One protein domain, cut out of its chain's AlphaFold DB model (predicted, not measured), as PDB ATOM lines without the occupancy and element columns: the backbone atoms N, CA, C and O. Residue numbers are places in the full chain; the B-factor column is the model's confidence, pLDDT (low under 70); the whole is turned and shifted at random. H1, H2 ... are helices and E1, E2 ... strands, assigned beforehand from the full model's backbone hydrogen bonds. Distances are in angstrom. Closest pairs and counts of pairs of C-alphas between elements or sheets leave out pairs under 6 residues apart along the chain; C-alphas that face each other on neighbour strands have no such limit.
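Overview. This is residues 225 to 423 of the 423 residues of an uncharacterized protein of viral metagenome (UniProt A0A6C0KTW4). A small curled sheet of four strands stands at one end of an elongated body; the long helix H4 runs from it along the length, H5 folds back beside H4, and H6 returns to the sheet. H1, H2 and H3 pack along one side of these helices; H8 packs on the other side, toward the end away from the sheet, with H9 on it. The printed part has 199 residues with nine named helices and four named strands, in the order H1 H2 H3 E1 E2 E3 H4 H5 H6 E4 H7 H8 H9, mixed in class. The sheet, E1 E2 E3 E4, is mixed. The whole is only just compact, close to loose, with a radius of gyration of the C-alphas of 19.3 A and spans of 61 by 35 by 24 A.

Arrangement. E1, residues 259 to 263, E2, 270 to 279, and E3, 282 to 287, form a meander, each strand the antiparallel neighbour of the one before; N 260 and O 273, 2.9 A, and N 274 and O 286, 2.9 A, are within hydrogen-bond range. E4, residues 374 to 376, is parallel to E3, with N 285 and O 375 at 2.8 A. H4, residues 289 to 318, is the hub, touching five helices, and stands up from the sheet. H5, residues 332 to 349, forms a helical hairpin with H4, at a shallow tilt of 27 degrees; their closest C-alphas, Ala 299 and Ala 348, are 4.9 A apart. H6, residues 351 to 365, runs across the strands, at 80 degrees to E1 on the local plane. E3, H4 H5 H6 and E4 make a strand-helix-strand unit, parallel neighbour strands with helices between; H4 and H6 on one face of the sheet make two layers. H1, residues 225 to 232, touches H4, H2, 235 to 238, touches H5, and H3, 242 to 250, touches H6, with closest C-alphas Arg 247 and Glu 361 at 5.6 A. H8, residues 396 to 406, joins H4 and H5 in an up and down bundle, each running against the one before. H9, residues 412 to 422, touches H8, about perpendicular at 79 degrees. H7, residues 383 to 389, only just touches H4, with 3 pairs of C-alphas within 8 A. Each O i to N i+4 pair is within hydrogen-bond range in H1, H3, H6, H7 and H8, against 24 of 26 in H4, 12 of 14 in H5 and 5 of 7 in H9; H2 is too short for one.

Along the chain. H4 spans 43.3 A from C-alpha 289 at (130.364, 118.269, 243.159), E2 25.8 A, H5 24.7 A and H6 21.1 A. H9 ends at C-alpha 422 (150.238, 134.083, 245.191).

Size, cuts and confidence. The farthest C-alphas, Lys 280 and Glu 413, are 61.9 A apart. The printed part has no cut; the H4 to H5 link is long. Residues 266 to 270 are under 70 in pLDDT.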
ATOM      1  N   LYS A 225     139.417 111.923 231.876       95.38
ATOM      2  CA  LYS A 225     140.268 112.949 232.483       95.38
ATOM      3  C   LYS A 225     141.675 112.953 231.893       95.38
ATOM      4  O   LYS A 225     142.312 114.004 231.868       95.38
ATOM      5  N   SER A 226     142.163 111.802 231.429       95.50
ATOM      6  CA  SER A 226     143.511 111.691 230.887       95.50
ATOM      7  C   SER A 226     143.655 112.448 229.566       95.50
ATOM      8  O   SER A 226     144.699 113.061 229.357       95.50
ATOM      9  N   ASP A 227     142.598 112.527 228.749       94.56
ATOM     10  CA  ASP A 227     142.573 113.346 227.532       94.56
ATOM     11  C   ASP A 227     142.757 114.837 227.849       94.56
ATOM     12  O   ASP A 227     143.558 115.518 227.208       94.56
ATOM     13  N   LEU A 228     142.056 115.347 228.873       95.88
ATOM     14  CA  LEU A 228     142.198 116.742 229.302       95.88
ATOM     15  C   LEU A 228     143.606 117.009 229.844       95.88
ATOM     16  O   LEU A 228     144.227 117.999 229.464       95.88
ATOM     17  N   VAL A 229     144.129 116.126 230.700       95.94
ATOM     18  CA  VAL A 229     145.492 116.253 231.239       95.94
ATOM     19  C   VAL A 229     146.511 116.267 230.098       95.94
ATOM     20  O   VAL A 229     147.291 117.206 229.997       95.94
ATOM     21  N   GLN A 230     146.478 115.290 229.189       93.62
ATOM     22  CA  GLN A 230     147.408 115.225 228.055       93.62
ATOM     23  C   GLN A 230     147.315 116.453 227.147       93.62
ATOM     24  O   GLN A 230     148.336 116.933 226.655       93.62
ATOM     25  N   TYR A 231     146.108 116.982 226.937       94.06
ATOM     26  CA  TYR A 231     145.920 118.213 226.183       94.06
ATOM     27  C   TYR A 231     146.559 119.423 226.882       94.06
ATOM     28  O   TYR A 231     147.191 120.244 226.215       94.06
ATOM     29  N   LEU A 232     146.420 119.542 228.205       96.12
ATOM     30  CA  LEU A 232     146.972 120.661 228.971       96.12
ATOM     31  C   LEU A 232     148.498 120.581 229.118       96.12
ATOM     32  O   LEU A 232     149.162 121.604 228.982       96.12
ATOM     33  N   LEU A 233     149.059 119.393 229.366       95.88
ATOM     34  CA  LEU A 233     150.483 119.186 229.668       95.88
ATOM     35  C   LEU A 233     151.372 119.224 228.418       95.88
ATOM     36  O   LEU A 233     151.984 118.230 228.024       95.88
ATOM     37  N   ASN A 234     151.455 120.386 227.784       93.44
ATOM     38  CA  ASN A 234     152.357 120.603 226.664       93.44
ATOM     39  C   ASN A 234     152.961 122.022 226.704       93.44
ATOM     40  O   ASN A 234     152.649 122.828 227.584       93.44
ATOM     41  N   TYR A 235     153.874 122.328 225.774       94.94
ATOM     42  CA  TYR A 235     154.593 123.609 225.730       94.94
ATOM     43  C   TYR A 235     153.661 124.837 225.671       94.94
ATOM     44  O   TYR A 235     154.063 125.922 226.069       94.94
ATOM     45  N   THR A 236     152.388 124.686 225.292       94.62
ATOM     46  CA  THR A 236     151.419 125.789 225.263       94.62
ATOM     47  C   THR A 236     151.144 126.459 226.595       94.62
ATOM     48  O   THR A 236     150.747 127.622 226.618       94.62
ATOM     49  N   LEU A 237     151.401 125.772 227.707       96.69
ATOM     50  CA  LEU A 237     151.325 126.374 229.039       96.69
ATOM     51  C   LEU A 237     152.324 127.520 229.246       96.69
ATOM     52  O   LEU A 237     152.150 128.301 230.175       96.69
ATOM     53  N   SER A 238     153.349 127.647 228.395       97.06
ATOM     54  CA  SER A 238     154.307 128.750 228.476       97.06
ATOM     55  C   SER A 238     153.857 130.018 227.753       97.06
ATOM     56  O   SER A 238     154.619 130.975 227.692       97.06
ATOM     57  N   PHE A 239     152.678 130.031 227.133       95.00
ATOM     58  CA  PHE A 239     152.180 131.212 226.418       95.00
ATOM     59  C   PHE A 239     150.653 131.370 226.458       95.00
ATOM     60  O   PHE A 239     150.111 132.308 225.867       95.00
ATOM     61  N   SER A 240     149.940 130.440 227.094       96.75
ATOM     62  CA  SER A 240     148.490 130.473 227.257       96.75
ATOM     63  C   SER A 240     148.112 130.239 228.710       96.75
ATOM     64  O   SER A 240     148.599 129.308 229.352       96.75
ATOM     65  N   SER A 241     147.144 131.028 229.165       98.00
ATOM     66  CA  SER A 241     146.548 130.848 230.484       98.00
ATOM     67  C   SER A 241     145.781 129.531 230.569       98.00
ATOM     68  O   SER A 241     145.189 129.064 229.588       98.00
ATOM     69  N   LEU A 242     145.696 128.972 231.775       98.12
ATOM     70  CA  LEU A 242     144.880 127.784 232.039       98.12
ATOM     71  C   LEU A 242     143.407 127.954 231.634       98.12
ATOM     72  O   LEU A 242     142.821 127.019 231.092       98.12
ATOM     73  N   SER A 243     142.821 129.140 231.828       97.94
ATOM     74  CA  SER A 243     141.450 129.453 231.383       97.94
ATOM     75  C   SER A 243     141.296 129.268 229.871       97.94
ATOM     76  O   SER A 243     140.379 128.579 229.421       97.94
ATOM     77  N   GLU A 244     142.226 129.813 229.078       97.31
ATOM     78  CA  GLU A 244     142.195 129.691 227.617       97.31
ATOM     79  C   GLU A 244     142.277 128.227 227.172       97.31
ATOM     80  O   GLU A 244     141.493 127.801 226.319       97.31
ATOM     81  N   LEU A 245     143.197 127.460 227.758       97.31
ATOM     82  CA  LEU A 245     143.411 126.063 227.395       97.31
ATOM     83  C   LEU A 245     142.218 125.181 227.792       97.31
ATOM     84  O   LEU A 245     141.717 124.435 226.951       97.31
ATOM     85  N   ILE A 246     141.719 125.308 229.027       97.88
ATOM     86  CA  ILE A 246     140.541 124.567 229.508       97.88
ATOM     87  C   ILE A 246     139.339 124.847 228.606       97.88
ATOM     88  O   ILE A 246     138.693 123.912 228.136       97.88
ATOM     89  N   ARG A 247     139.077 126.124 228.305       97.38
ATOM     90  CA  ARG A 247     137.997 126.540 227.406       97.38
ATOM     91  C   ARG A 247     138.105 125.891 226.031       97.38
ATOM     92  O   ARG A 247     137.105 125.389 225.529       97.38
ATOM     93  N   ASN A 248     139.291 125.917 225.419       94.69
ATOM     94  CA  ASN A 248     139.500 125.333 224.094       94.69
ATOM     95  C   ASN A 248     139.150 123.837 224.083       94.69
ATOM     96  O   ASN A 248     138.513 123.379 223.143       94.69
ATOM     97  N   PHE A 249     139.505 123.102 225.141       95.81
ATOM     98  CA  PHE A 249     139.199 121.677 225.253       95.81
ATOM     99  C   PHE A 249     137.702 121.393 225.435       95.81
ATOM    100  O   PHE A 249     137.136 120.560 224.726       95.81
ATOM    101  N   ILE A 250     137.044 122.073 226.383       95.81
ATOM    102  CA  ILE A 250     135.658 121.747 226.764       95.81
ATOM    103  C   ILE A 250     134.609 122.294 225.785       95.81
ATOM    104  O   ILE A 250     133.488 121.781 225.732       95.81
ATOM    105  N   ASN A 251     134.944 123.342 225.026       94.75
ATOM    106  CA  ASN A 251     134.030 123.978 224.086       94.75
ATOM    107  C   ASN A 251     133.878 123.125 222.818       94.75
ATOM    108  O   ASN A 251     134.570 123.334 221.823       94.75
ATOM    109  N   ASN A 252     132.975 122.147 222.869       93.81
ATOM    110  CA  ASN A 252     132.676 121.275 221.742       93.81
ATOM    111  C   ASN A 252     131.698 121.964 220.763       93.81
ATOM    112  O   ASN A 252     130.528 122.139 221.116       93.81
ATOM    113  N   PRO A 253     132.109 122.276 219.517       90.44
ATOM    114  CA  PRO A 253     131.254 122.955 218.538       90.44
ATOM    115  C   PRO A 253     130.025 122.132 218.120       90.44
ATOM    116  O   PRO A 253     129.048 122.691 217.627       90.44
ATOM    117  N   TYR A 254     130.030 120.814 218.348       93.00
ATOM    118  CA  TYR A 254     128.905 119.919 218.064       93.00
ATOM    119  C   TYR A 254     127.903 119.812 219.224       93.00
ATOM    120  O   TYR A 254     127.021 118.954 219.192       93.00
ATOM    121  N   ASN A 255     128.046 120.629 220.276       91.94
ATOM    122  CA  ASN A 255     127.218 120.594 221.490       91.94
ATOM    123  C   ASN A 255     127.185 119.220 222.198       91.94
ATOM    124  O   ASN A 255     126.283 118.920 222.984       91.94
ATOM    125  N   CYS A 256     128.189 118.377 221.945       93.88
ATOM    126  CA  CYS A 256     128.364 117.061 222.560       93.88
ATOM    127  C   CYS A 256     129.410 117.119 223.686       93.88
ATOM    128  O   CYS A 256     130.363 116.338 223.710       93.88
ATOM    129  N   SER A 257     129.281 118.091 224.592       95.88
ATOM    130  CA  SER A 257     130.173 118.215 225.749       95.88
ATOM    131  C   SER A 257     130.002 117.021 226.691       95.88
ATOM    132  O   SER A 257     128.885 116.599 226.988       95.88
ATOM    133  N   ASN A 258     131.120 116.463 227.152       96.19
ATOM    134  CA  ASN A 258     131.175 115.335 228.089       96.19
ATOM    135  C   ASN A 258     131.388 115.785 229.547       96.19
ATOM    136  O   ASN A 258     131.220 114.983 230.461       96.19
ATOM    137  N   ILE A 259     131.679 117.068 229.765       97.19
ATOM    138  CA  ILE A 259     131.493 117.774 231.035       97.19
ATOM    139  C   ILE A 259     130.373 118.786 230.822       97.19
ATOM    140  O   ILE A 259     130.357 119.479 229.804       97.19
ATOM    141  N   ILE A 260     129.439 118.881 231.762       96.62
ATOM    142  CA  ILE A 260     128.301 119.792 231.658       96.62
ATOM    143  C   ILE A 260     128.033 120.539 232.957       96.62
ATOM    144  O   ILE A 260     128.344 120.078 234.057       96.62
ATOM    145  N   TYR A 261     127.372 121.679 232.804       94.81
ATOM    146  CA  TYR A 261     126.756 122.441 233.873       94.81
ATOM    147  C   TYR A 261     125.231 122.416 233.718       94.81
ATOM    148  O   TYR A 261     124.685 122.901 232.725       94.81
ATOM    149  N   LEU A 262     124.534 121.880 234.721       92.69
ATOM    150  CA  LEU A 262     123.078 121.912 234.805       92.69
ATOM    151  C   LEU A 262     122.653 123.027 235.768       92.69
ATOM    152  O   LEU A 262     122.934 122.975 236.969       92.69
ATOM    153  N   LYS A 263     121.953 124.036 235.244       88.00
ATOM    154  CA  LYS A 263     121.405 125.126 236.058       88.00
ATOM    155  C   LYS A 263     120.267 124.588 236.927       88.00
ATOM    156  O   LYS A 263     119.258 124.128 236.396       88.00
ATOM    157  N   THR A 264     120.405 124.664 238.249       82.50
ATOM    158  CA  THR A 264     119.306 124.329 239.170       82.50
ATOM    159  C   THR A 264     118.546 125.589 239.595       82.50
ATOM    160  O   THR A 264     118.991 126.713 239.368       82.50
ATOM    161  N   SER A 265     117.360 125.410 240.175       70.12
ATOM    162  CA  SER A 265     116.462 126.495 240.588       70.12
ATOM    163  C   SER A 265     116.863 127.201 241.893       70.12
ATOM    164  O   SER A 265     116.128 128.079 242.333       70.12
ATOM    165  N   GLY A 266     117.972 126.815 242.536       64.69
ATOM    166  CA  GLY A 266     118.465 127.443 243.767       64.69
ATOM    167  C   GLY A 266     119.645 128.385 243.518       64.69
ATOM    168  O   GLY A 266     120.488 128.088 242.675       64.69
ATOM    169  N   ASP A 267     119.734 129.473 244.294       53.78
ATOM    170  CA  ASP A 267     120.792 130.500 244.185       53.78
ATOM    171  C   ASP A 267     122.225 129.946 244.347       53.78
ATOM    172  O   ASP A 267     123.178 130.542 243.847       53.78
ATOM    173  N   GLU A 268     122.389 128.780 244.983       55.38
ATOM    174  CA  GLU A 268     123.694 128.128 245.192       55.38
ATOM    175  C   GLU A 268     123.833 126.748 244.524       55.38
ATOM    176  O   GLU A 268     124.891 126.123 244.601       55.38
ATOM    177  N   GLY A 269     122.786 126.240 243.864       57.22
ATOM    178  CA  GLY A 269     122.759 124.862 243.374       57.22
ATOM    179  C   GLY A 269     123.501 124.701 242.047       57.22
ATOM    180  O   GLY A 269     122.893 124.641 240.977       57.22
ATOM    181  N   TYR A 270     124.826 124.626 242.093       65.06
ATOM    182  CA  TYR A 270     125.612 124.275 240.918       65.06
ATOM    183  C   TYR A 270     125.703 122.755 240.795       65.06
ATOM    184  O   TYR A 270     126.231 122.094 241.685       65.06
ATOM    185  N   ALA A 271     125.225 122.195 239.685       87.00
ATOM    186  CA  ALA A 271     125.341 120.767 239.433       87.00
ATOM    187  C   ALA A 271     126.224 120.528 238.202       87.00
ATOM    188  O   ALA A 271     125.800 120.720 237.060       87.00
ATOM    189  N   PHE A 272     127.480 120.170 238.462       94.00
ATOM    190  CA  PHE A 272     128.444 119.788 237.437       94.00
ATOM    191  C   PHE A 272     128.438 118.275 237.275       94.00
ATOM    192  O   PHE A 272     128.425 117.543 238.268       94.00
ATOM    193  N   TYR A 273     128.461 117.816 236.030       95.75
ATOM    194  CA  TYR A 273     128.463 116.393 235.728       95.75
ATOM    195  C   TYR A 273     129.500 116.055 234.674       95.75
ATOM    196  O   TYR A 273     129.781 116.847 233.776       95.75
ATOM    197  N   THR A 274     129.999 114.830 234.759       97.19
ATOM    198  CA  THR A 274     130.785 114.181 233.713       97.19
ATOM    199  C   THR A 274     129.978 113.026 233.129       97.19
ATOM    200  O   THR A 274     129.217 112.350 233.830       97.19
ATOM    201  N   LEU A 275     130.083 112.812 231.821       97.75
ATOM    202  CA  LEU A 275     129.403 111.714 231.153       97.75
ATOM    203  C   LEU A 275     130.142 110.410 231.452       97.75
ATOM    204  O   LEU A 275     131.295 110.248 231.066       97.75
ATOM    205  N   LEU A 276     129.478 109.461 232.107       97.94
ATOM    206  CA  LEU A 276     130.086 108.182 232.471       97.94
ATOM    207  C   LEU A 276     129.995 107.166 231.329       97.94
ATOM    208  O   LEU A 276     130.953 106.452 231.049       97.94
ATOM    209  N   LYS A 277     128.827 107.077 230.682       97.94
ATOM    210  CA  LYS A 277     128.589 106.216 229.514       97.94
ATOM    211  C   LYS A 277     127.301 106.581 228.776       97.94
ATOM    212  O   LYS A 277     126.394 107.188 229.350       97.94
ATOM    213  N   THR A 278     127.189 106.085 227.546       97.81
ATOM    214  CA  THR A 278     125.955 106.086 226.749       97.81
ATOM    215  C   THR A 278     125.531 104.638 226.482       97.81
ATOM    216  O   THR A 278     126.314 103.852 225.959       97.81
ATOM    217  N   GLU A 279     124.303 104.255 226.845       97.75
ATOM    218  CA  GLU A 279     123.786 102.889 226.659       97.75
ATOM    219  C   GLU A 279     122.318 102.927 226.214       97.75
ATOM    220  O   GLU A 279     121.483 103.533 226.884       97.75
ATOM    221  N   LYS A 280     121.983 102.276 225.088       96.25
ATOM    222  CA  LYS A 280     120.617 102.248 224.514       96.25
ATOM    223  C   LYS A 280     119.997 103.652 224.388       96.25
ATOM    224  O   LYS A 280     118.879 103.883 224.842       96.25
ATOM    225  N   ASN A 281     120.751 104.594 223.815       95.62
ATOM    226  CA  ASN A 281     120.398 106.015 223.685       95.62
ATOM    227  C   ASN A 281     120.176 106.765 225.007       95.62
ATOM    228  O   ASN A 281     119.721 107.900 224.975       95.62
ATOM    229  N   LYS A 282     120.503 106.174 226.163       97.81
ATOM    230  CA  LYS A 282     120.469 106.861 227.458       97.81
ATOM    231  C   LYS A 282     121.863 107.329 227.855       97.81
ATOM    232  O   LYS A 282     122.815 106.556 227.758       97.81
ATOM    233  N   ARG A 283     121.961 108.569 228.329       98.19
ATOM    234  CA  ARG A 283     123.197 109.200 228.806       98.19
ATOM    235  C   ARG A 283     123.233 109.132 230.327       98.19
ATOM    236  O   ARG A 283     122.271 109.528 230.983       98.19
ATOM    237  N   PHE A 284     124.305 108.577 230.879       98.25
ATOM    238  CA  PHE A 284     124.472 108.393 232.319       98.25
ATOM    239  C   PHE A 284     125.489 109.401 232.838       98.25
ATOM    240  O   PHE A 284     126.683 109.276 232.570       98.25
ATOM    241  N   TRP A 285     125.001 110.390 233.573       97.69
ATOM    242  CA  TRP A 285     125.777 111.501 234.102       97.69
ATOM    243  C   TRP A 285     126.144 111.236 235.555       97.69
ATOM    244  O   TRP A 285     125.275 110.888 236.358       97.69
ATOM    245  N   LYS A 286     127.427 111.412 235.869       95.69
ATOM    246  CA  LYS A 286     127.971 111.321 237.220       95.69
ATOM    247  C   LYS A 286     128.243 112.720 237.750       95.69
ATOM    248  O   LYS A 286     128.966 113.482 237.104       95.69
ATOM    249  N   MET A 287     127.666 113.058 238.896       92.38
ATOM    250  CA  MET A 287     127.916 114.337 239.549       92.38
ATOM    251  C   MET A 287     129.364 114.394 240.047       92.38
ATOM    252  O   MET A 287     129.840 113.471 240.708       92.38
ATOM    253  N   ASP A 288     130.060 115.485 239.740       90.81
ATOM    254  CA  ASP A 288     131.331 115.838 240.374       90.81
ATOM    255  C   ASP A 288     131.096 117.157 241.107       90.81
ATOM    256  O   ASP A 288     131.074 118.226 240.485       90.81
ATOM    257  N   CYS A 289     130.784 117.089 242.408       87.12
ATOM    258  CA  CYS A 289     130.364 118.269 243.159       87.12
ATOM    259  C   CYS A 289     131.451 119.336 243.059       87.12
ATOM    260  O   CYS A 289     132.587 119.145 243.483       87.12
ATOM    261  N   ARG A 290     131.085 120.472 242.455       87.19
ATOM    262  CA  ARG A 290     131.983 121.611 242.228       87.19
ATOM    263  C   ARG A 290     133.237 121.272 241.415       87.19
ATOM    264  O   ARG A 290     134.137 122.101 241.403       87.19
ATOM    265  N   LEU A 291     133.286 120.140 240.707       93.81
ATOM    266  CA  LEU A 291     134.471 119.651 239.990       93.81
ATOM    267  C   LEU A 291     135.688 119.425 240.909       93.81
ATOM    268  O   LEU A 291     136.823 119.667 240.500       93.81
ATOM    269  N   GLU A 292     135.463 119.031 242.169       92.69
ATOM    270  CA  GLU A 292     136.528 118.845 243.166       92.69
ATOM    271  C   GLU A 292     137.559 117.814 242.702       92.69
ATOM    272  O   GLU A 292     138.742 118.142 242.615       92.69
ATOM    273  N   ASN A 293     137.119 116.604 242.343       91.75
ATOM    274  CA  ASN A 293     138.033 115.510 242.005       91.75
ATOM    275  C   ASN A 293     138.869 115.849 240.772       91.75
ATOM    276  O   ASN A 293     140.087 115.685 240.780       91.75
ATOM    277  N   LEU A 294     138.214 116.391 239.740       95.25
ATOM    278  CA  LEU A 294     138.907 116.850 238.546       95.25
ATOM    279  C   LEU A 294     139.919 117.959 238.869       95.25
ATOM    280  O   LEU A 294     141.011 117.965 238.314       95.25
ATOM    281  N   THR A 295     139.594 118.878 239.781       97.00
ATOM    282  CA  THR A 295     140.525 119.948 240.170       97.00
ATOM    283  C   THR A 295     141.755 119.400 240.892       97.00
ATOM    284  O   THR A 295     142.855 119.855 240.594       97.00
ATOM    285  N   ILE A 296     141.591 118.434 241.805       95.06
ATOM    286  CA  ILE A 296     142.714 117.800 242.521       95.06
ATOM    287  C   ILE A 296     143.674 117.156 241.520       95.06
ATOM    288  O   ILE A 296     144.867 117.450 241.547       95.06
ATOM    289  N   ASP A 297     143.134 116.341 240.606       94.56
ATOM    290  CA  ASP A 297     143.924 115.674 239.568       94.56
ATOM    291  C   ASP A 297     144.695 116.708 238.722       94.56
ATOM    292  O   ASP A 297     145.901 116.590 238.514       94.56
ATOM    293  N   LEU A 298     144.012 117.755 238.244       97.50
ATOM    294  CA  LEU A 298     144.634 118.785 237.409       97.50
ATOM    295  C   LEU A 298     145.713 119.581 238.156       97.50
ATOM    296  O   LEU A 298     146.761 119.856 237.574       97.50
ATOM    297  N   ALA A 299     145.475 119.946 239.418       97.62
ATOM    298  CA  ALA A 299     146.401 120.740 240.220       97.62
ATOM    299  C   ALA A 299     147.770 120.060 240.340       97.62
ATOM    300  O   ALA A 299     148.794 120.702 240.096       97.62
ATOM    301  N   GLU A 300     147.795 118.763 240.654       96.19
ATOM    302  CA  GLU A 300     149.032 117.993 240.811       96.19
ATOM    303  C   GLU A 300     149.844 117.963 239.508       96.19
ATOM    304  O   GLU A 300     151.003 118.392 239.475       96.19
ATOM    305  N   TYR A 301     149.217 117.525 238.412       98.06
ATOM    306  CA  TYR A 301     149.890 117.357 237.126       98.06
ATOM    307  C   TYR A 301     150.363 118.680 236.516       98.06
ATOM    308  O   TYR A 301     151.483 118.763 236.005       98.06
ATOM    309  N   ILE A 302     149.527 119.721 236.560       98.38
ATOM    310  CA  ILE A 302     149.850 121.029 235.976       98.38
ATOM    311  C   ILE A 302     150.961 121.704 236.777       98.38
ATOM    312  O   ILE A 302     151.897 122.232 236.178       98.38
ATOM    313  N   THR A 303     150.892 121.669 238.111       98.38
ATOM    314  CA  THR A 303     151.905 122.304 238.966       98.38
ATOM    315  C   THR A 303     153.278 121.686 238.725       98.38
ATOM    316  O   THR A 303     154.236 122.411 238.463       98.38
ATOM    317  N   GLU A 304     153.379 120.353 238.738       98.38
ATOM    318  CA  GLU A 304     154.642 119.647 238.483       98.38
ATOM    319  C   GLU A 304     155.197 119.953 237.084       98.38
ATOM    320  O   GLU A 304     156.373 120.293 236.935       98.38
ATOM    321  N   TYR A 305     154.352 119.891 236.052       98.44
ATOM    322  CA  TYR A 305     154.773 120.179 234.683       98.44
ATOM    323  C   TYR A 305     155.270 121.624 234.523       98.44
ATOM    324  O   TYR A 305     156.361 121.849 233.988       98.44
ATOM    325  N   CYS A 306     154.510 122.607 235.018       98.69
ATOM    326  CA  CYS A 306     154.879 124.016 234.912       98.69
ATOM    327  C   CYS A 306     156.156 124.340 235.695       98.69
ATOM    328  O   CYS A 306     156.990 125.079 235.177       98.69
ATOM    329  N   ILE A 307     156.355 123.774 236.894       98.75
ATOM    330  CA  ILE A 307     157.592 123.961 237.674       98.75
ATOM    331  C   ILE A 307     158.800 123.414 236.909       98.75
ATOM    332  O   ILE A 307     159.820 124.098 236.797       98.75
ATOM    333  N   ASN A 308     158.694 122.210 236.343       98.56
ATOM    334  CA  ASN A 308     159.786 121.604 235.579       98.56
ATOM    335  C   ASN A 308     160.148 122.429 234.339       98.56
ATOM    336  O   ASN A 308     161.331 122.655 234.054       98.56
ATOM    337  N   LEU A 309     159.139 122.930 233.624       98.00
ATOM    338  CA  LEU A 309     159.353 123.775 232.456       98.00
ATOM    339  C   LEU A 309     159.931 125.146 232.845       98.00
ATOM    340  O   LEU A 309     160.901 125.593 232.233       98.00
ATOM    341  N   PHE A 310     159.418 125.757 233.920       98.62
ATOM    342  CA  PHE A 310     159.926 127.014 234.472       98.62
ATOM    343  C   PHE A 310     161.405 126.890 234.835       98.62
ATOM    344  O   PHE A 310     162.213 127.686 234.374       98.62
ATOM    345  N   ARG A 311     161.790 125.855 235.595       98.62
ATOM    346  CA  ARG A 311     163.191 125.604 235.979       98.62
ATOM    347  C   ARG A 311     164.093 125.415 234.773       98.62
ATOM    348  O   ARG A 311     165.218 125.905 234.758       98.62
ATOM    349  N   THR A 312     163.608 124.714 233.754       98.00
ATOM    350  CA  THR A 312     164.366 124.493 232.517       98.00
ATOM    351  C   THR A 312     164.678 125.820 231.823       98.00
ATOM    352  O   THR A 312     165.827 126.074 231.459       98.00
ATOM    353  N   PHE A 313     163.677 126.690 231.693       97.62
ATOM    354  CA  PHE A 313     163.804 127.999 231.052       97.62
ATOM    355  C   PHE A 313     164.594 128.997 231.883       97.62
ATOM    356  O   PHE A 313     165.503 129.649 231.369       97.62
ATOM    357  N   TYR A 314     164.298 129.065 233.175       98.25
ATOM    358  CA  TYR A 314     164.988 129.922 234.122       98.25
ATOM    359  C   TYR A 314     166.481 129.581 234.168       98.25
ATOM    360  O   TYR A 314     167.315 130.458 233.946       98.25
ATOM    361  N   LYS A 315     166.836 128.298 234.324       98.12
ATOM    362  CA  LYS A 315     168.233 127.852 234.300       98.12
ATOM    363  C   LYS A 315     168.922 128.152 232.977       98.12
ATOM    364  O   LYS A 315     170.084 128.532 232.985       98.12
ATOM    365  N   ALA A 316     168.237 127.991 231.846       96.56
ATOM    366  CA  ALA A 316     168.828 128.298 230.548       96.56
ATOM    367  C   ALA A 316     169.092 129.800 230.348       96.56
ATOM    368  O   ALA A 316     170.024 130.152 229.636       96.56
ATOM    369  N   ALA A 317     168.283 130.673 230.953       96.69
ATOM    370  CA  ALA A 317     168.439 132.122 230.854       96.69
ATOM    371  C   ALA A 317     169.409 132.711 231.897       96.69
ATOM    372  O   ALA A 317     170.081 133.705 231.615       96.69
ATOM    373  N   MET A 318     169.464 132.117 233.095       97.06
ATOM    374  CA  MET A 318     170.192 132.646 234.256       97.06
ATOM    375  C   MET A 318     171.431 131.823 234.636       97.06
ATOM    376  O   MET A 318     172.150 132.203 235.554       97.06
ATOM    377  N   ASP A 319     171.668 130.687 233.971       97.19
ATOM    378  CA  ASP A 319     172.711 129.694 234.281       97.19
ATOM    379  C   ASP A 319     172.617 129.081 235.700       97.19
ATOM    380  O   ASP A 319     173.514 128.372 236.158       97.19
ATOM    381  N   THR A 320     171.507 129.312 236.408       97.56
ATOM    382  CA  THR A 320     171.241 128.844 237.776       97.56
ATOM    383  C   THR A 320     169.736 128.743 238.035       97.56
ATOM    384  O   THR A 320     168.956 129.355 237.315       97.56
ATOM    385  N   ASN A 321     169.326 128.007 239.074       97.88
ATOM    386  CA  ASN A 321     167.960 128.023 239.625       97.88
ATOM    387  C   ASN A 321     167.870 128.803 240.949       97.88
ATOM    388  O   ASN A 321     166.895 128.682 241.685       97.88
ATOM    389  N   VAL A 322     168.890 129.594 241.274       97.81
ATOM    390  CA  VAL A 322     168.833 130.571 242.366       97.81
ATOM    391  C   VAL A 322     168.021 131.781 241.905       97.81
ATOM    392  O   VAL A 322     168.224 132.277 240.793       97.81
ATOM    393  N   TYR A 323     167.097 132.249 242.743       97.88
ATOM    394  CA  TYR A 323     166.266 133.408 242.424       97.88
ATOM    395  C   TYR A 323     167.096 134.688 242.260       97.88
ATOM    396  O   TYR A 323     167.993 134.972 243.050       97.88
ATOM    397  N   ILE A 324     166.771 135.458 241.223       97.06
ATOM    398  CA  ILE A 324     167.379 136.745 240.888       97.06
ATOM    399  C   ILE A 324     166.222 137.735 240.690       97.06
ATOM    400  O   ILE A 324     165.430 137.527 239.767       97.06
ATOM    401  N   PRO A 325     166.094 138.789 241.517       95.62
ATOM    402  CA  PRO A 325     164.925 139.674 241.511       95.62
ATOM    403  C   PRO A 325     164.556 140.260 240.142       95.62
ATOM    404  O   PRO A 325     163.377 140.374 239.815       95.62
ATOM    405  N   GLU A 326     165.544 140.572 239.304       95.56
ATOM    406  CA  GLU A 326     165.344 141.222 238.006       95.56
ATOM    407  C   GLU A 326     165.282 140.246 236.817       95.56
ATOM    408  O   GLU A 326     165.361 140.677 235.659       95.56
ATOM    409  N   TYR A 327     165.131 138.934 237.060       96.44
ATOM    410  CA  TYR A 327     165.187 137.914 236.003       96.44
ATOM    411  C   TYR A 327     164.209 138.174 234.849       96.44
ATOM    412  O   TYR A 327     164.551 137.932 233.691       96.44
ATOM    413  N   GLN A 328     163.027 138.724 235.143       95.88
ATOM    414  CA  GLN A 328     161.970 139.027 234.169       95.88
ATOM    415  C   GLN A 328     162.443 139.963 233.047       95.88
ATOM    416  O   GLN A 328     161.928 139.906 231.943       95.88
ATOM    417  N   THR A 329     163.454 140.800 233.295       94.81
ATOM    418  CA  THR A 329     163.971 141.763 232.303       94.81
ATOM    419  C   THR A 329     165.181 141.251 231.522       94.81
ATOM    420  O   THR A 329     165.755 141.966 230.700       94.81
ATOM    421  N   ARG A 330     165.621 140.013 231.788       94.38
ATOM    422  CA  ARG A 330     166.878 139.487 231.251       94.38
ATOM    423  C   ARG A 330     166.792 139.131 229.770       94.38
ATOM    424  O   ARG A 330     167.738 139.396 229.028       94.38
ATOM    425  N   CYS A 331     165.710 138.475 229.363       94.69
ATOM    426  CA  CYS A 331     165.479 138.041 227.990       94.69
ATOM    427  C   CYS A 331     164.000 137.703 227.765       94.69
ATOM    428  O   CYS A 331     163.239 137.560 228.715       94.69
ATOM    429  N   CYS A 332     163.614 137.494 226.505       93.69
ATOM    430  CA  CYS A 332     162.232 137.164 226.147       93.69
ATOM    431  C   CYS A 332     161.684 135.913 226.862       93.69
ATOM    432  O   CYS A 332     160.526 135.937 227.264       93.69
ATOM    433  N   ILE A 333     162.514 134.873 227.088       95.75
ATOM    434  CA  ILE A 333     162.127 133.677 227.870       95.75
ATOM    435  C   ILE A 333     161.527 134.104 229.203       95.75
ATOM    436  O   ILE A 333     160.476 133.627 229.614       95.75
ATOM    437  N   THR A 334     162.284 134.919 229.934       96.69
ATOM    438  CA  THR A 334     161.998 135.198 231.330       96.69
ATOM    439  C   THR A 334     160.893 136.228 231.468       96.69
ATOM    440  O   THR A 334     160.123 136.152 232.418       96.69
ATOM    441  N   GLU A 335     160.807 137.144 230.505       95.50
ATOM    442  CA  GLU A 335     159.769 138.168 230.415       95.50
ATOM    443  C   GLU A 335     158.392 137.577 230.099       95.50
ATOM    444  O   GLU A 335     157.410 137.957 230.732       95.50
ATOM    445  N   TYR A 336     158.315 136.650 229.139       95.38
ATOM    446  CA  TYR A 336     157.040 136.135 228.640       95.38
ATOM    447  C   TYR A 336     156.759 134.718 229.132       95.38
ATOM    448  O   TYR A 336     155.772 134.486 229.825       95.38
ATOM    449  N   GLU A 337     157.623 133.756 228.805       96.94
ATOM    450  CA  GLU A 337     157.319 132.343 229.039       96.94
ATOM    451  C   GLU A 337     157.428 131.931 230.508       96.94
ATOM    452  O   GLU A 337     156.546 131.243 231.018       96.94
ATOM    453  N   CYS A 338     158.479 132.354 231.215       98.12
ATOM    454  CA  CYS A 338     158.584 132.092 232.651       98.12
ATOM    455  C   CYS A 338     157.490 132.815 233.437       98.12
ATOM    456  O   CYS A 338     157.011 132.258 234.421       98.12
ATOM    457  N   GLU A 339     157.095 134.021 233.023       97.88
ATOM    458  CA  GLU A 339     156.028 134.755 233.705       97.88
ATOM    459  C   GLU A 339     154.675 134.067 233.508       97.88
ATOM    460  O   GLU A 339     153.972 133.838 234.487       97.88
ATOM    461  N   GLU A 340     154.336 133.641 232.289       98.00
ATOM    462  CA  GLU A 340     153.102 132.883 232.048       98.00
ATOM    463  C   GLU A 340     153.094 131.558 232.831       98.00
ATOM    464  O   GLU A 340     152.099 131.212 233.471       98.00
ATOM    465  N   LEU A 341     154.224 130.841 232.866       98.56
ATOM    466  CA  LEU A 341     154.363 129.637 233.692       98.56
ATOM    467  C   LEU A 341     154.202 129.949 235.178       98.56
ATOM    468  O   LEU A 341     153.541 129.191 235.878       98.56
ATOM    469  N   PHE A 342     154.758 131.059 235.663       98.50
ATOM    470  CA  PHE A 342     154.615 131.484 237.051       98.50
ATOM    471  C   PHE A 342     153.150 131.768 237.409       98.50
ATOM    472  O   PHE A 342     152.666 131.288 238.435       98.50
ATOM    473  N   GLN A 343     152.411 132.462 236.538       98.50
ATOM    474  CA  GLN A 343     150.974 132.693 236.718       98.50
ATOM    475  C   GLN A 343     150.183 131.377 236.719       98.50
ATOM    476  O   GLN A 343     149.336 131.155 237.588       98.50
ATOM    477  N   ASN A 344     150.498 130.462 235.800       98.69
ATOM    478  CA  ASN A 344     149.870 129.146 235.749       98.69
ATOM    479  C   ASN A 344     150.210 128.287 236.986       98.69
ATOM    480  O   ASN A 344     149.333 127.576 237.473       98.69
ATOM    481  N   ILE A 345     151.423 128.393 237.547       98.69
ATOM    482  CA  ILE A 345     151.812 127.751 238.817       98.69
ATOM    483  C   ILE A 345     150.991 128.313 239.978       98.69
ATOM    484  O   ILE A 345     150.455 127.529 240.759       98.69
ATOM    485  N   ILE A 346     150.842 129.639 240.083       98.44
ATOM    486  CA  ILE A 346     150.020 130.271 241.129       98.44
ATOM    487  C   ILE A 346     148.584 129.745 241.073       98.44
ATOM    488  O   ILE A 346     148.037 129.330 242.095       98.44
ATOM    489  N   ILE A 347     147.982 129.737 239.879       98.44
ATOM    490  CA  ILE A 347     146.612 129.254 239.689       98.44
ATOM    491  C   ILE A 347     146.510 127.773 240.054       98.44
ATOM    492  O   ILE A 347     145.584 127.409 240.768       98.44
ATOM    493  N   ALA A 348     147.435 126.929 239.587       98.25
ATOM    494  CA  ALA A 348     147.386 125.486 239.820       98.25
ATOM    495  C   ALA A 348     147.654 125.095 241.285       98.25
ATOM    496  O   ALA A 348     147.092 124.113 241.764       98.25
ATOM    497  N   THR A 349     148.462 125.882 242.000       98.06
ATOM    498  CA  THR A 349     148.775 125.676 243.423       98.06
ATOM    499  C   THR A 349     147.605 126.076 244.323       98.06
ATOM    500  O   THR A 349     147.328 125.423 245.329       98.06
ATOM    501  N   ASP A 350     146.897 127.154 243.978       97.75
ATOM    502  CA  ASP A 350     145.694 127.570 244.694       97.75
ATOM    503  C   ASP A 350     144.471 126.817 244.158       97.75
ATOM    504  O   ASP A 350     143.829 127.212 243.179       97.75
ATOM    505  N   PHE A 351     144.115 125.739 244.859       96.88
ATOM    506  CA  PHE A 351     142.964 124.901 244.535       96.88
ATOM    507  C   PHE A 351     141.683 125.707 244.266       96.88
ATOM    508  O   PHE A 351     140.958 125.412 243.315       96.88
ATOM    509  N   PHE A 352     141.392 126.750 245.055       96.38
ATOM    510  CA  PHE A 352     140.184 127.551 244.856       96.38
ATOM    511  C   PHE A 352     140.261 128.398 243.584       96.38
ATOM    512  O   PHE A 352     139.244 128.531 242.894       96.38
ATOM    513  N   LYS A 353     141.438 128.948 243.250       97.50
ATOM    514  CA  LYS A 353     141.646 129.688 241.995       97.50
ATOM    515  C   LYS A 353     141.491 128.759 240.792       97.50
ATOM    516  O   LYS A 353     140.669 129.066 239.925       97.50
ATOM    517  N   LEU A 354     142.168 127.607 240.762       98.25
ATOM    518  CA  LEU A 354     142.021 126.633 239.670       98.25
ATOM    519  C   LEU A 354     140.573 126.143 239.535       98.25
ATOM    520  O   LEU A 354     140.010 126.154 238.439       98.25
ATOM    521  N   ASN A 355     139.938 125.777 240.651       96.75
ATOM    522  CA  ASN A 355     138.546 125.338 240.662       96.75
ATOM    523  C   ASN A 355     137.595 126.425 240.140       96.75
ATOM    524  O   ASN A 355     136.632 126.141 239.429       96.75
ATOM    525  N   SER A 356     137.841 127.687 240.502       96.44
ATOM    526  CA  SER A 356     137.073 128.829 240.004       96.44
ATOM    527  C   SER A 356     137.212 128.971 238.490       96.44
ATOM    528  O   SER A 356     136.194 129.058 237.806       96.44
ATOM    529  N   VAL A 357     138.441 128.911 237.963       97.94
ATOM    530  CA  VAL A 357     138.706 128.938 236.516       97.94
ATOM    531  C   VAL A 357     137.932 127.823 235.817       97.94
ATOM    532  O   VAL A 357     137.098 128.105 234.959       97.94
ATOM    533  N   LEU A 358     138.118 126.573 236.245       97.44
ATOM    534  CA  LEU A 358     137.469 125.412 235.639       97.44
ATOM    535  C   LEU A 358     135.937 125.535 235.650       97.44
ATOM    536  O   LEU A 358     135.286 125.373 234.619       97.44
ATOM    537  N   ARG A 359     135.344 125.870 236.803       95.62
ATOM    538  CA  ARG A 359     133.888 126.035 236.923       95.62
ATOM    539  C   ARG A 359     133.361 127.169 236.056       95.62
ATOM    540  O   ARG A 359     132.271 127.029 235.509       95.62
ATOM    541  N   ASN A 360     134.080 128.282 235.956       96.38
ATOM    542  CA  ASN A 360     133.652 129.411 235.136       96.38
ATOM    543  C   ASN A 360     133.646 129.033 233.655       96.38
ATOM    544  O   ASN A 360     132.646 129.284 232.985       96.38
ATOM    545  N   GLU A 361     134.683 128.348 233.165       97.25
ATOM    546  CA  GLU A 361     134.696 127.873 231.779       97.25
ATOM    547  C   GLU A 361     133.558 126.871 231.519       97.25
ATOM    548  O   GLU A 361     132.797 127.036 230.564       97.25
ATOM    549  N   VAL A 362     133.345 125.889 232.403       96.50
ATOM    550  CA  VAL A 362     132.255 124.907 232.241       96.50
ATOM    551  C   VAL A 362     130.874 125.576 232.295       96.50
ATOM    552  O   VAL A 362     129.997 125.239 231.503       96.50
ATOM    553  N   LYS A 363     130.658 126.567 233.168       94.31
ATOM    554  CA  LYS A 363     129.392 127.328 233.211       94.31
ATOM    555  C   LYS A 363     129.146 128.117 231.928       94.31
ATOM    556  O   LYS A 363     128.008 128.169 231.464       94.31
ATOM    557  N   ASN A 364     130.189 128.745 231.391       94.44
ATOM    558  CA  ASN A 364     130.082 129.643 230.247       94.44
ATOM    559  C   ASN A 364     129.917 128.886 228.923       94.44
ATOM    560  O   ASN A 364     129.190 129.357 228.052       94.44
ATOM    561  N   TYR A 365     130.560 127.723 228.781       95.50
ATOM    562  CA  TYR A 365     130.645 127.004 227.503       95.50
ATOM    563  C   TYR A 365     129.967 125.629 227.503       95.50
ATOM    564  O   TYR A 365     129.865 125.007 226.450       95.50
ATOM    565  N   CYS A 366     129.495 125.128 228.648       95.75
ATOM    566  CA  CYS A 366     128.906 123.788 228.757       95.75
ATOM    567  C   CYS A 366     127.558 123.783 229.497       95.75
ATOM    568  O   CYS A 366     127.239 122.832 230.214       95.75
ATOM    569  N   LEU A 367     126.751 124.839 229.336       94.88
ATOM    570  CA  LEU A 367     125.378 124.864 229.843       94.88
ATOM    571  C   LEU A 367     124.538 123.782 229.150       94.88
ATOM    572  O   LEU A 367     124.435 123.751 227.926       94.88
ATOM    573  N   PHE A 368     123.895 122.929 229.940       95.25
ATOM    574  CA  PHE A 368     123.166 121.774 229.435       95.25
ATOM    575  C   PHE A 368     121.683 121.815 229.807       95.25
ATOM    576  O   PHE A 368     121.312 122.200 230.916       95.25
ATOM    577  N   THR A 369     120.835 121.386 228.871       94.62
ATOM    578  CA  THR A 369     119.391 121.210 229.080       94.62
ATOM    579  C   THR A 369     119.073 119.724 228.996       94.62
ATOM    580  O   THR A 369     119.216 119.125 227.935       94.62
ATOM    581  N   SER A 370     118.652 119.130 230.112       94.44
ATOM    582  CA  SER A 370     118.347 117.699 230.188       94.44
ATOM    583  C   SER A 370     117.093 117.314 229.405       94.44
ATOM    584  O   SER A 370     116.097 118.040 229.443       94.44
ATOM    585  N   ASP A 371     117.093 116.119 228.820       95.94
ATOM    586  CA  ASP A 371     115.924 115.485 228.210       95.94
ATOM    587  C   ASP A 371     115.589 114.120 228.864       95.94
ATOM    588  O   ASP A 371     116.115 113.744 229.913       95.94
ATOM    589  N   SER A 372     114.665 113.360 228.265       97.12
ATOM    590  CA  SER A 372     114.205 112.058 228.789       97.12
ATOM    591  C   SER A 372     115.224 110.904 228.665       97.12
ATOM    592  O   SER A 372     115.035 109.814 229.235       97.12
ATOM    593  N   ASN A 373     116.309 111.126 227.926       97.62
ATOM    594  CA  ASN A 373     117.417 110.196 227.759       97.62
ATOM    595  C   ASN A 373     118.503 110.387 228.820       97.62
ATOM    596  O   ASN A 373     119.314 109.478 229.006       97.62
ATOM    597  N   ASP A 374     118.498 111.501 229.548       97.81
ATOM    598  CA  ASP A 374     119.474 111.786 230.595       97.81
ATOM    599  C   ASP A 374     119.120 111.118 231.925       97.81
ATOM    600  O   ASP A 374     118.000 111.202 232.438       97.81
ATOM    601  N   LYS A 375     120.107 110.439 232.505       97.31
ATOM    602  CA  LYS A 375     120.047 109.828 233.830       97.31
ATOM    603  C   LYS A 375     121.177 110.382 234.684       97.31
ATOM    604  O   LYS A 375     122.333 110.049 234.453       97.31
ATOM    605  N   PHE A 376     120.818 111.188 235.673       95.69
ATOM    606  CA  PHE A 376     121.739 111.729 236.671       95.69
ATOM    607  C   PHE A 376     121.762 110.810 237.895       95.69
ATOM    608  O   PHE A 376     120.701 110.366 238.342       95.69
ATOM    609  N   ASP A 377     122.953 110.500 238.403       94.56
ATOM    610  CA  ASP A 377     123.138 109.667 239.595       94.56
ATOM    611  C   ASP A 377     122.718 110.384 240.887       94.56
ATOM    612  O   ASP A 377     122.040 109.799 241.732       94.56
ATOM    613  N   LEU A 378     123.058 111.665 240.997       89.56
ATOM    614  CA  LEU A 378     122.723 112.561 242.094       89.56
ATOM    615  C   LEU A 378     122.039 113.818 241.548       89.56
ATOM    616  O   LEU A 378     122.164 114.161 240.376       89.56
ATOM    617  N   LYS A 379     121.263 114.492 242.402       85.62
ATOM    618  CA  LYS A 379     120.586 115.764 242.072       85.62
ATOM    619  C   LYS A 379     120.935 116.905 243.024       85.62
ATOM    620  O   LYS A 379     120.600 118.049 242.740       85.62
ATOM    621  N   ASN A 380     121.560 116.580 244.150       84.19
ATOM    622  CA  ASN A 380     121.912 117.511 245.213       84.19
ATOM    623  C   ASN A 380     123.396 117.341 245.527       84.19
ATOM    624  O   ASN A 380     123.907 116.227 245.407       84.19
ATOM    625  N   GLU A 381     124.052 118.421 245.957       82.25
ATOM    626  CA  GLU A 381     125.443 118.357 246.413       82.25
ATOM    627  C   GLU A 381     125.597 117.372 247.581       82.25
ATOM    628  O   GLU A 381     124.752 117.294 248.480       82.25
ATOM    629  N   ASP A 382     126.716 116.653 247.579       83.25
ATOM    630  CA  ASP A 382     127.145 115.845 248.710       83.25
ATOM    631  C   ASP A 382     127.676 116.760 249.828       83.25
ATOM    632  O   ASP A 382     128.657 117.486 249.657       83.25
ATOM    633  N   LYS A 383     127.021 116.726 250.995       86.00
ATOM    634  CA  LYS A 383     127.394 117.546 252.157       86.00
ATOM    635  C   LYS A 383     128.808 117.251 252.651       86.00
ATOM    636  O   LYS A 383     129.472 118.165 253.133       86.00
ATOM    637  N   GLU A 384     129.261 116.003 252.555       87.38
ATOM    638  CA  GLU A 384     130.605 115.623 252.987       87.38
ATOM    639  C   GLU A 384     131.663 116.250 252.073       87.38
ATOM    640  O   GLU A 384     132.628 116.840 252.564       87.38
ATOM    641  N   GLN A 385     131.434 116.227 250.756       82.50
ATOM    642  CA  GLN A 385     132.302 116.902 249.788       82.50
ATOM    643  C   GLN A 385     132.330 118.415 250.018       82.50
ATOM    644  O   GLN A 385     133.398 119.015 250.022       82.50
ATOM    645  N   VAL A 386     131.193 119.046 250.331       83.81
ATOM    646  CA  VAL A 386     131.161 120.484 250.661       83.81
ATOM    647  C   VAL A 386     132.024 120.825 251.883       83.81
ATOM    648  O   VAL A 386     132.686 121.867 251.890       83.81
ATOM    649  N   GLU A 387     132.040 119.980 252.915       87.81
ATOM    650  CA  GLU A 387     132.911 120.182 254.080       87.81
ATOM    651  C   GLU A 387     134.384 119.885 253.768       87.81
ATOM    652  O   GLU A 387     135.264 120.619 254.224       87.81
ATOM    653  N   ASN A 388     134.675 118.867 252.953       87.31
ATOM    654  CA  ASN A 388     136.036 118.571 252.495       87.31
ATOM    655  C   ASN A 388     136.603 119.692 251.618       87.31
ATOM    656  O   ASN A 388     137.737 120.114 251.833       87.31
ATOM    657  N   PHE A 389     135.784 120.274 250.743       86.94
ATOM    658  CA  PHE A 389     136.138 121.400 249.884       86.94
ATOM    659  C   PHE A 389     136.691 122.602 250.671       86.94
ATOM    660  O   PHE A 389     137.570 123.316 250.195       86.94
ATOM    661  N   LYS A 390     136.237 122.827 251.914       89.12
ATOM    662  CA  LYS A 390     136.729 123.922 252.774       89.12
ATOM    663  C   LYS A 390     138.157 123.708 253.294       89.12
ATOM    664  O   LYS A 390     138.735 124.657 253.831       89.12
ATOM    665  N   LYS A 391     138.704 122.492 253.184       92.38
ATOM    666  CA  LYS A 391     140.033 122.121 253.696       92.38
ATOM    667  C   LYS A 391     141.167 122.502 252.743       92.38
ATOM    668  O   LYS A 391     142.273 122.716 253.223       92.38
ATOM    669  N   TYR A 392     140.904 122.678 251.446       92.81
ATOM    670  CA  TYR A 392     141.918 123.015 250.428       92.81
ATOM    671  C   TYR A 392     142.343 124.492 250.429       92.81
ATOM    672  O   TYR A 392     142.548 125.103 249.382       92.81
ATOM    673  N   LYS A 393     142.430 125.113 251.606       94.31
ATOM    674  CA  LYS A 393     142.903 126.495 251.716       94.31
ATOM    675  C   LYS A 393     144.368 126.560 251.331       94.31
ATOM    676  O   LYS A 393     145.170 125.787 251.844       94.31
ATOM    677  N   LEU A 394     144.699 127.531 250.486       95.88
ATOM    678  CA  LEU A 394     146.081 127.897 250.242       95.88
ATOM    679  C   LEU A 394     146.696 128.369 251.568       95.88
ATOM    680  O   LEU A 394     146.204 129.313 252.192       95.88
ATOM    681  N   THR A 395     147.737 127.673 252.015       96.88
ATOM    682  CA  THR A 395     148.503 128.007 253.218       96.88
ATOM    683  C   THR A 395     149.872 128.548 252.827       96.88
ATOM    684  O   THR A 395     150.378 128.259 251.742       96.88
ATOM    685  N   ASP A 396     150.503 129.299 253.730       96.56
ATOM    686  CA  ASP A 396     151.876 129.773 253.521       96.56
ATOM    687  C   ASP A 396     152.861 128.603 253.357       96.56
ATOM    688  O   ASP A 396     153.803 128.705 252.583       96.56
ATOM    689  N   GLU A 397     152.602 127.462 254.005       97.31
ATOM    690  CA  GLU A 397     153.395 126.236 253.852       97.31
ATOM    691  C   GLU A 397     153.371 125.703 252.411       97.31
ATOM    692  O   GLU A 397     154.431 125.457 251.841       97.31
ATOM    693  N   ILE A 398     152.190 125.620 251.785       97.50
ATOM    694  CA  ILE A 398     152.044 125.176 250.387       97.50
ATOM    695  C   ILE A 398     152.737 126.154 249.428       97.50
ATOM    696  O   ILE A 398     153.410 125.734 248.483       97.50
ATOM    697  N   ILE A 399     152.598 127.464 249.668       98.06
ATOM    698  CA  ILE A 399     153.273 128.495 248.864       98.06
ATOM    699  C   ILE A 399     154.793 128.336 248.988       98.06
ATOM    700  O   ILE A 399     155.490 128.289 247.977       98.06
ATOM    701  N   HIS A 400     155.313 128.211 250.212       97.56
ATOM    702  CA  HIS A 400     156.741 128.033 250.465       97.56
ATOM    703  C   HIS A 400     157.279 126.749 249.820       97.56
ATOM    704  O   HIS A 400     158.333 126.786 249.188       97.56
ATOM    705  N   GLU A 401     156.567 125.624 249.936       97.81
ATOM    706  CA  GLU A 401     156.946 124.363 249.289       97.81
ATOM    707  C   GLU A 401     157.015 124.518 247.766       97.81
ATOM    708  O   GLU A 401     158.000 124.125 247.139       97.81
ATOM    709  N   THR A 402     156.006 125.153 247.171       98.38
ATOM    710  CA  THR A 402     155.954 125.414 245.727       98.38
ATOM    711  C   THR A 402     157.126 126.286 245.279       98.38
ATOM    712  O   THR A 402     157.822 125.946 244.322       98.38
ATOM    713  N   LEU A 403     157.413 127.373 246.000       98.38
ATOM    714  CA  LEU A 403     158.543 128.258 245.711       98.38
ATOM    715  C   LEU A 403     159.899 127.543 245.849       98.38
ATOM    716  O   LEU A 403     160.776 127.734 245.007       98.38
ATOM    717  N   ASN A 404     160.058 126.670 246.846       97.62
ATOM    718  CA  ASN A 404     161.264 125.852 247.027       97.62
ATOM    719  C   ASN A 404     161.405 124.743 245.975       97.62
ATOM    720  O   ASN A 404     162.511 124.289 245.693       97.62
ATOM    721  N   ARG A 405     160.304 124.294 245.365       98.31
ATOM    722  CA  ARG A 405     160.365 123.423 244.185       98.31
ATOM    723  C   ARG A 405     160.792 124.204 242.951       98.31
ATOM    724  O   ARG A 405     161.508 123.662 242.119       98.31
ATOM    725  N   MET A 406     160.401 125.474 242.834       98.44
ATOM    726  CA  MET A 406     160.790 126.342 241.722       98.44
ATOM    727  C   MET A 406     162.265 126.752 241.766       98.44
ATOM    728  O   MET A 406     162.935 126.681 240.736       98.44
ATOM    729  N   PHE A 407     162.795 127.127 242.930       98.38
ATOM    730  CA  PHE A 407     164.148 127.673 243.080       98.38
ATOM    731  C   PHE A 407     164.997 126.841 244.041       98.38
ATOM    732  O   PHE A 407     164.502 126.360 245.050       98.38
ATOM    733  N   ASP A 408     166.295 126.709 243.762       97.56
ATOM    734  CA  ASP A 408     167.205 125.898 244.595       97.56
ATOM    735  C   ASP A 408     167.536 126.575 245.938       97.56
ATOM    736  O   ASP A 408     167.911 125.910 246.903       97.56
ATOM    737  N   SER A 409     167.412 127.903 246.004       94.25
ATOM    738  CA  SER A 409     167.567 128.676 247.234       94.25
ATOM    739  C   SER A 409     166.791 129.988 247.160       94.25
ATOM    740  O   SER A 409     166.903 130.717 246.168       94.25
ATOM    741  N   LEU A 410     166.082 130.311 248.238       96.25
ATOM    742  CA  LEU A 410     165.409 131.586 248.475       96.25
ATOM    743  C   LEU A 410     165.706 132.041 249.905       96.25
ATOM    744  O   LEU A 410     165.702 131.220 250.822       96.25
ATOM    745  N   ASP A 411     165.949 133.333 250.102       95.88
ATOM    746  CA  ASP A 411     165.947 133.923 251.443       95.88
ATOM    747  C   ASP A 411     164.530 134.359 251.857       95.88
ATOM    748  O   ASP A 411     163.602 134.420 251.044       95.88
ATOM    749  N   ASP A 412     164.359 134.675 253.141       95.56
ATOM    750  CA  ASP A 412     163.062 135.046 253.716       95.56
ATOM    751  C   ASP A 412     162.449 136.314 253.101       95.56
ATOM    752  O   ASP A 412     161.237 136.523 253.208       95.56
ATOM    753  N   GLU A 413     163.261 137.205 252.528       97.00
ATOM    754  CA  GLU A 413     162.776 138.421 251.871       97.00
ATOM    755  C   GLU A 413     162.190 138.072 250.499       97.00
ATOM    756  O   GLU A 413     161.055 138.449 250.194       97.00
ATOM    757  N   HIS A 414     162.904 137.259 249.722       96.94
ATOM    758  CA  HIS A 414     162.447 136.752 248.435       96.94
ATOM    759  C   HIS A 414     161.208 135.863 248.563       96.94
ATOM    760  O   HIS A 414     160.265 136.025 247.785       96.94
ATOM    761  N   ILE A 415     161.155 134.978 249.566       96.69
ATOM    762  CA  ILE A 415     159.959 134.167 249.834       96.69
ATOM    763  C   ILE A 415     158.766 135.074 250.132       96.69
ATOM    764  O   ILE A 415     157.697 134.884 249.552       96.69
ATOM    765  N   ARG A 416     158.936 136.091 250.989       96.62
ATOM    766  CA  ARG A 416     157.867 137.051 251.299       96.62
ATOM    767  C   ARG A 416     157.395 137.794 250.055       96.62
ATOM    768  O   ARG A 416     156.191 137.861 249.821       96.62
ATOM    769  N   PHE A 417     158.323 138.304 249.248       96.88
ATOM    770  CA  PHE A 417     158.011 139.015 248.011       96.88
ATOM    771  C   PHE A 417     157.235 138.139 247.017       96.88
ATOM    772  O   PHE A 417     156.187 138.545 246.515       96.88
ATOM    773  N   LEU A 418     157.702 136.916 246.758       96.69
ATOM    774  CA  LEU A 418     157.046 136.002 245.820       96.69
ATOM    775  C   LEU A 418     155.703 135.493 246.354       96.69
ATOM    776  O   LEU A 418     154.745 135.392 245.589       96.69
ATOM    777  N   SER A 419     155.586 135.262 247.663       96.50
ATOM    778  CA  SER A 419     154.327 134.856 248.301       96.50
ATOM    779  C   SER A 419     153.234 135.918 248.177       96.50
ATOM    780  O   SER A 419     152.053 135.581 248.127       96.50
ATOM    781  N   MET A 420     153.595 137.204 248.069       96.69
ATOM    782  CA  MET A 420     152.616 138.258 247.784       96.69
ATOM    783  C   MET A 420     151.984 138.113 246.399       96.69
ATOM    784  O   MET A 420     150.842 138.516 246.239       96.69
ATOM    785  N   LYS A 421     152.676 137.520 245.418       94.56
ATOM    786  CA  LYS A 421     152.104 137.271 244.085       94.56
ATOM    787  C   LYS A 421     151.101 136.109 244.077       94.56
ATOM    788  O   LYS A 421     150.241 136.058 243.206       94.56
ATOM    789  N   PHE A 422     151.193 135.187 245.040       93.69
ATOM    790  CA  PHE A 422     150.238 134.083 245.191       93.69
ATOM    791  C   PHE A 422     148.890 134.526 245.756       93.69
ATOM    792  O   PHE A 422     147.883 133.854 245.525       93.69
ATOM    793  N   ARG A 423     148.865 135.631 246.503       89.62
ATOM    794  CA  ARG A 423     147.668 136.166 247.154       89.62
ATOM    795  C   ARG A 423     146.946 137.079 246.176       89.62
ATOM    796  O   ARG A 423     145.827 136.684 245.763       89.62
TER     797      ARG A 423